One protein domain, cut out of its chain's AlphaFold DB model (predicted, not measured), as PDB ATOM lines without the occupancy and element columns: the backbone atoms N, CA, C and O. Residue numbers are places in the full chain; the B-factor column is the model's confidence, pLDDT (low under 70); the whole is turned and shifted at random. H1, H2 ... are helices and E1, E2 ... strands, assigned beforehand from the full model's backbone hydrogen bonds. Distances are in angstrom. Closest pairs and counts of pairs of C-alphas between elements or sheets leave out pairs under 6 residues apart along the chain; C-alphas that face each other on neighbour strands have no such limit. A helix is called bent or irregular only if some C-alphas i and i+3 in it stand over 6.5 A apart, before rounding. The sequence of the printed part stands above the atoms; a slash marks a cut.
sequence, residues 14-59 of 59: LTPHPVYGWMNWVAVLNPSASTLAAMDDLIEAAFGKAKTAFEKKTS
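Overview. This is residues 14 to 59 of the 59 residues of an uncharacterized protein of Tabrizicola sp. TH137 (UniProt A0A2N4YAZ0). A long helix, H2, reaches out as an arm from a small open body made of a two-stranded hairpin, E1 and E2, with a looped end at residues 17 to 25, and a short helix, H1, just before H2 in the chain. Residues 47 to 59, of which 47 to 58 belong to H2, stick out free of the body, and this arm makes much of the length. The printed part has 46 residues, with two named strands and two named helices in the order E1, E2, H1, H2; the two strands form an antiparallel sheet, order E1 - E2, and the class is mostly helix. The whole is loose, with a radius of gyration of the C-alphas of 13.0 A, and flat, spanning 40 by 23 by 11 A.

Along the chain. E1 is residues 14 to 16, 7.1 A from first to last C-alpha, and begins at C-alpha 14, (-35.732, 29.314, 11.428). Residues 17 to 25 follow, of which 21 to 23 are a helical run too short to bear a name. E2 is residues 26 to 28, 7.3 A long. H1 is residues 33 to 38, 8.6 A long, with C-alpha 33 at (-32.138, 16.402, 11.467). H2 is residues 40 to 58, 27.1 A long, and ends at C-alpha 58, (-6.782, 39.654, -0.931).

Arrangement. E1 and E2 are a hairpin of antiparallel neighbour strands, with 141 degrees between their N-to-C directions. The C-alphas of Pro 16 and Val 26 face each other at 4.2 A, and those of Leu 14 and Val 28 at 4.9 A. Two backbone pairs across the strands are within hydrogen-bond range: N 15 and O 27 at 2.9 A, and N 27 and O 15 at 2.8 A. E1 and H1 are apart, but only just: their closest C-alphas are 8.4 A apart. H1 and H2 meet only through their link, the single residue Met 39. H2 is apart from both E1 and E2. In H1 and H2 every O i to N i+4 pair is within hydrogen-bond range, and neither helix is bent.

Size, cuts and confidence. The two C-alphas farthest apart are those of Ser 32 and Ser 59, at 40.0 A; from Leu 14 to Ser 59, the chain's last residue, the C-alphas are 35.0 A apart. Without residues 47 to 59, the remaining 33 residues span 26 by 21 by 8 A. The printed part has no cut. The links from E2 to H1 and from H1 to H2 are tight, the link from E1 to E2 is short, and no link is long. The mean pLDDT of the printed part is 95.9, and no printed residue is under 70.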
ATOM      1  N   LEU A  14     -36.670  28.309  11.925       95.81
ATOM      2  CA  LEU A  14     -35.732  29.314  11.428       95.81
ATOM      3  C   LEU A  14     -36.245  30.722  11.730       95.81
ATOM      4  O   LEU A  14     -37.285  31.142  11.221       95.81
ATOM      5  N   THR A  15     -35.477  31.475  12.512       96.31
ATOM      6  CA  THR A  15     -35.758  32.878  12.839       96.31
ATOM      7  C   THR A  15     -34.534  33.748  12.550       96.31
ATOM      8  O   THR A  15     -33.413  33.242  12.440       96.31
ATOM      9  N   PRO A  16     -34.671  35.084  12.483       96.25
ATOM     10  CA  PRO A  16     -33.525  35.966  12.655       96.25
ATOM     11  C   PRO A  16     -32.822  35.677  13.986       96.25
ATOM     12  O   PRO A  16     -33.456  35.284  14.967       96.25
ATOM     13  N   HIS A  17     -31.511  35.904  14.048       95.25
ATOM     14  CA  HIS A  17     -30.786  35.783  15.306       95.25
ATOM     15  C   HIS A  17     -31.251  36.891  16.279       95.25
ATOM     16  O   HIS A  17     -31.237  38.067  15.898       95.25
ATOM     17  N   PRO A  18     -31.583  36.588  17.550       92.88
ATOM     18  CA  PRO A  18     -32.174  37.563  18.480       92.88
ATOM     19  C   PRO A  18     -31.281  38.795  18.716       92.88
ATOM     20  O   PRO A  18     -31.756  39.928  18.786       92.88
ATOM     21  N   VAL A  19     -29.961  38.586  18.767       93.75
ATOM     22  CA  VAL A  19     -28.957  39.660  18.895       93.75
ATOM     23  C   VAL A  19     -28.521  40.232  17.533       93.75
ATOM     24  O   VAL A  19     -28.642  41.435  17.297       93.75
ATOM     25  N   TYR A  20     -28.049  39.381  16.613       95.38
ATOM     26  CA  TYR A  20     -27.388  39.791  15.366       95.38
ATOM     27  C   TYR A  20     -28.275  39.801  14.115       95.38
ATOM     28  O   TYR A  20     -27.764  39.974  13.013       95.38
ATOM     29  N   GLY A  21     -29.595  39.640  14.233       94.00
ATOM     30  CA  GLY A  21     -30.467  39.518  13.060       94.00
ATOM     31  C   GLY A  21     -30.385  40.707  12.094       94.00
ATOM     32  O   GLY A  21     -30.406  40.522  10.883       94.00
ATOM     33  N   TRP A  22     -30.168  41.920  12.611       92.94
ATOM     34  CA  TRP A  22     -29.968  43.132  11.803       92.94
ATOM     35  C   TRP A  22     -28.692  43.090  10.939       92.94
ATOM     36  O   TRP A  22     -28.560  43.848   9.985       92.94
ATOM     37  N   MET A  23     -27.766  42.177  11.242       93.88
ATOM     38  CA  MET A  23     -26.556  41.898  10.466       93.88
ATOM     39  C   MET A  23     -26.760  40.753   9.459       93.88
ATOM     40  O   MET A  23     -25.781  40.242   8.917       93.88
ATOM     41  N   ASN A  24     -28.009  40.365   9.173       91.81
ATOM     42  CA  ASN A  24     -28.388  39.222   8.327       91.81
ATOM     43  C   ASN A  24     -27.991  37.856   8.910       91.81
ATOM     44  O   ASN A  24     -27.624  36.946   8.169       91.81
ATOM     45  N   TRP A  25     -28.032  37.713  10.236       95.31
ATOM     46  CA  TRP A  25     -27.830  36.423  10.897       95.31
ATOM     47  C   TRP A  25     -29.175  35.756  11.170       95.31
ATOM     48  O   TRP A  25     -30.124  36.410  11.605       95.31
ATOM     49  N   VAL A  26     -29.234  34.444  10.972       95.56
ATOM     50  CA  VAL A  26     -30.389  33.591  11.286       95.56
ATOM     51  C   VAL A  26     -29.995  32.539  12.321       95.56
ATOM     52  O   VAL A  26     -28.806  32.299  12.537       95.56
ATOM     53  N   ALA A  27     -30.976  31.945  12.990       96.06
ATOM     54  CA  ALA A  27     -30.781  30.922  14.009       96.06
ATOM     55  C   ALA A  27     -31.933  29.905  13.995       96.06
ATOM     56  O   ALA A  27     -33.054  30.238  13.618       96.06
ATOM     57  N   VAL A  28     -31.638  28.683  14.441       97.38
ATOM     58  CA  VAL A  28     -32.622  27.652  14.800       97.38
ATOM     59  C   VAL A  28     -32.246  27.127  16.178       97.38
ATOM     60  O   VAL A  28     -31.092  26.759  16.407       97.38
ATOM     61  N   LEU A  29     -33.201  27.088  17.105       97.44
ATOM     62  CA  LEU A  29     -32.995  26.493  18.422       97.44
ATOM     63  C   LEU A  29     -33.235  24.981  18.347       97.44
ATOM     64  O   LEU A  29     -34.322  24.560  17.973       97.44
ATOM     65  N   ASN A  30     -32.248  24.169  18.739       97.19
ATOM     66  CA  ASN A  30     -32.347  22.700  18.768       97.19
ATOM     67  C   ASN A  30     -32.920  22.097  17.462       97.19
ATOM     68  O   ASN A  30     -33.974  21.458  17.511       97.19
ATOM     69  N   PRO A  31     -32.270  22.311  16.299       97.56
ATOM     70  CA  PRO A  31     -32.782  21.823  15.023       97.56
ATOM     71  C   PRO A  31     -32.906  20.296  15.015       97.56
ATOM     72  O   PRO A  31     -32.005  19.576  15.459       97.56
ATOM     73  N   SER A  32     -34.002  19.802  14.447       98.31
ATOM     74  CA  SER A  32     -34.129  18.408  14.042       98.31
ATOM     75  C   SER A  32     -33.188  18.101  12.874       98.31
ATOM     76  O   SER A  32     -32.701  18.996  12.178       98.31
ATOM     77  N   ALA A  33     -32.946  16.815  12.613       98.06
ATOM     78  CA  ALA A  33     -32.138  16.402  11.467       98.06
ATOM     79  C   ALA A  33     -32.731  16.888  10.131       98.06
ATOM     80  O   ALA A  33     -31.983  17.270   9.235       98.06
ATOM     81  N   SER A  34     -34.063  16.918  10.008       98.19
ATOM     82  CA  SER A  34     -34.752  17.436   8.821       98.19
ATOM     83  C   SER A  34     -34.568  18.938   8.650       98.19
ATOM     84  O   SER A  34     -34.295  19.387   7.541       98.19
ATOM     85  N   THR A  35     -34.678  19.712   9.732       98.06
ATOM     86  CA  THR A  35     -34.472  21.163   9.673       98.06
ATOM     87  C   THR A  35     -33.025  21.493   9.365       98.06
ATOM     88  O   THR A  35     -32.773  22.358   8.536       98.06
ATOM     89  N   LEU A  36     -32.074  20.765   9.958       96.94
ATOM     90  CA  LEU A  36     -30.660  20.928   9.638       96.94
ATOM     91  C   LEU A  36     -30.380  20.642   8.157       96.94
ATOM     92  O   LEU A  36     -29.742  21.460   7.506       96.94
ATOM     93  N   ALA A  37     -30.902  19.539   7.612       97.38
ATOM     94  CA  ALA A  37     -30.743  19.216   6.192       97.38
ATOM     95  C   ALA A  37     -31.374  20.282   5.277       97.38
ATOM     96  O   ALA A  37     -30.816  20.637   4.244       97.38
ATOM     97  N   ALA A  38     -32.512  20.860   5.672       97.12
ATOM     98  CA  ALA A  38     -33.138  21.957   4.933       97.12
ATOM     99  C   ALA A  38     -32.314  23.264   4.947       97.12
ATOM    100  O   ALA A  38     -32.616  24.181   4.183       97.12
ATOM    101  N   MET A  39     -31.286  23.372   5.799       96.69
ATOM    102  CA  MET A  39     -30.395  24.535   5.867       96.69
ATOM    103  C   MET A  39     -29.164  24.426   4.956       96.69
ATOM    104  O   MET A  39     -28.428  25.410   4.871       96.69
ATOM    105  N   ASP A  40     -28.936  23.303   4.268       96.44
ATOM    106  CA  ASP A  40     -27.735  23.088   3.441       96.44
ATOM    107  C   ASP A  40     -27.517  24.222   2.420       96.44
ATOM    108  O   ASP A  40     -26.432  24.805   2.357       96.44
ATOM    109  N   ASP A  41     -28.573  24.636   1.710       96.81
ATOM    110  CA  ASP A  41     -28.509  25.738   0.737       96.81
ATOM    111  C   ASP A  41     -28.147  27.086   1.390       96.81
ATOM    112  O   ASP A  41     -27.431  27.905   0.806       96.81
ATOM    113  N   LEU A  42     -28.617  27.336   2.619       96.56
ATOM    114  CA  LEU A  42     -28.303  28.563   3.360       96.56
ATOM    115  C   LEU A  42     -26.839  28.585   3.803       96.56
ATOM    116  O   LEU A  42     -26.195  29.636   3.752       96.56
ATOM    117  N   ILE A  43     -26.320  27.434   4.233       96.44
ATOM    118  CA  ILE A  43     -24.925  27.269   4.648       96.44
ATOM    119  C   ILE A  43     -24.001  27.484   3.448       96.44
ATOM    120  O   ILE A  43     -23.058  28.275   3.543       96.44
ATOM    121  N   GLU A  44     -24.308  26.861   2.309       98.06
ATOM    122  CA  GLU A  44     -23.535  27.029   1.076       98.06
ATOM    123  C   GLU A  44     -23.556  28.489   0.601       98.06
ATOM    124  O   GLU A  44     -22.512  29.076   0.304       98.06
ATOM    125  N   ALA A  45     -24.726  29.140   0.622       96.75
ATOM    126  CA  ALA A  45     -24.841  30.550   0.257       96.75
ATOM    127  C   ALA A  45     -24.029  31.469   1.192       96.75
ATOM    128  O   ALA A  45     -23.354  32.402   0.734       96.75
ATOM    129  N   ALA A  46     -24.063  31.210   2.505       96.62
ATOM    130  CA  ALA A  46     -23.284  31.959   3.489       96.62
ATOM    131  C   ALA A  46     -21.774  31.784   3.268       96.62
ATOM    132  O   ALA A  46     -21.029  32.773   3.281       96.62
ATOM    133  N   PHE A  47     -21.332  30.552   3.000       97.50
ATOM    134  CA  PHE A  47     -19.944  30.246   2.671       97.50
ATOM    135  C   PHE A  47     -19.495  30.949   1.384       97.50
ATOM    136  O   PHE A  47     -18.487  31.662   1.395       97.50
ATOM    137  N   GLY A  48     -20.266  30.842   0.298       98.12
ATOM    138  CA  GLY A  48     -19.960  31.493  -0.978       98.12
ATOM    139  C   GLY A  48     -19.831  33.016  -0.853       98.12
ATOM    140  O   GLY A  48     -18.907  33.622  -1.412       98.12
ATOM    141  N   LYS A  49     -20.698  33.644  -0.045       96.56
ATOM    142  CA  LYS A  49     -20.610  35.079   0.270       96.56
ATOM    143  C   LYS A  49     -19.321  35.420   1.020       96.56
ATOM    144  O   LYS A  49     -18.649  36.389   0.655       96.56
ATOM    145  N   ALA A  50     -18.971  34.643   2.045       96.44
ATOM    146  CA  ALA A  50     -17.747  34.848   2.819       96.44
ATOM    147  C   ALA A  50     -16.491  34.680   1.950       96.44
ATOM    148  O   ALA A  50     -15.605  35.536   1.982       96.44
ATOM    149  N   LYS A  51     -16.456  33.636   1.115       98.12
ATOM    150  CA  LYS A  51     -15.377  33.375   0.154       98.12
ATOM    151  C   LYS A  51     -15.198  34.540  -0.823       98.12
ATOM    152  O   LYS A  51     -14.102  35.081  -0.925       98.12
ATOM    153  N   THR A  52     -16.281  34.998  -1.453       98.00
ATOM    154  CA  THR A  52     -16.244  36.136  -2.392       98.00
ATOM    155  C   THR A  52     -15.731  37.415  -1.720       98.00
ATOM    156  O   THR A  52     -14.977  38.187  -2.313       98.00
ATOM    157  N   ALA A  53     -16.151  37.679  -0.477       95.94
ATOM    158  CA  ALA A  53     -15.690  38.844   0.277       95.94
ATOM    159  C   ALA A  53     -14.197  38.752   0.627       95.94
ATOM    160  O   ALA A  53     -13.493  39.762   0.574       95.94
ATOM    161  N   PHE A  54     -13.716  37.552   0.960       97.69
ATOM    162  CA  PHE A  54     -12.305  37.298   1.223       97.69
ATOM    163  C   PHE A  54     -11.447  37.510  -0.028       97.69
ATOM    164  O   PHE A  54     -10.503  38.292   0.023       97.69
ATOM    165  N   GLU A  55     -11.823  36.903  -1.156       97.69
ATOM    166  CA  GLU A  55     -11.095  37.017  -2.429       97.69
ATOM    167  C   GLU A  55     -10.939  38.479  -2.868       97.69
ATOM    168  O   GLU A  55      -9.849  38.897  -3.258       97.69
ATOM    169  N   LYS A  56     -11.993  39.294  -2.712       96.69
ATOM    170  CA  LYS A  56     -11.949  40.741  -2.988       96.69
ATOM    171  C   LYS A  56     -10.979  41.514  -2.095       96.69
ATOM    172  O   LYS A  56     -10.490  42.554  -2.511       96.69
ATOM    173  N   LYS A  57     -10.750  41.058  -0.861       94.56
ATOM    174  CA  LYS A  57      -9.857  41.718   0.104       94.56
ATOM    175  C   LYS A  57      -8.389  41.353  -0.125       94.56
ATOM    176  O   LYS A  57      -7.512  42.120   0.256       94.56
ATOM    177  N   THR A  58      -8.134  40.168  -0.671       92.25
ATOM    178  CA  THR A  58      -6.782  39.654  -0.931       92.25
ATOM    179  C   THR A  58      -6.294  39.890  -2.360       92.25
ATOM    180  O   THR A  58      -5.168  39.505  -2.662       92.25
ATOM    181  N   SER A  59      -7.138  40.462  -3.224       77.44
ATOM    182  CA  SER A  59      -6.799  40.849  -4.601       77.44
ATOM    183  C   SER A  59      -6.274  42.279  -4.691       77.44
ATOM    184  O   SER A  59      -6.596  43.083  -3.788       77.44
TER     185      SER A  59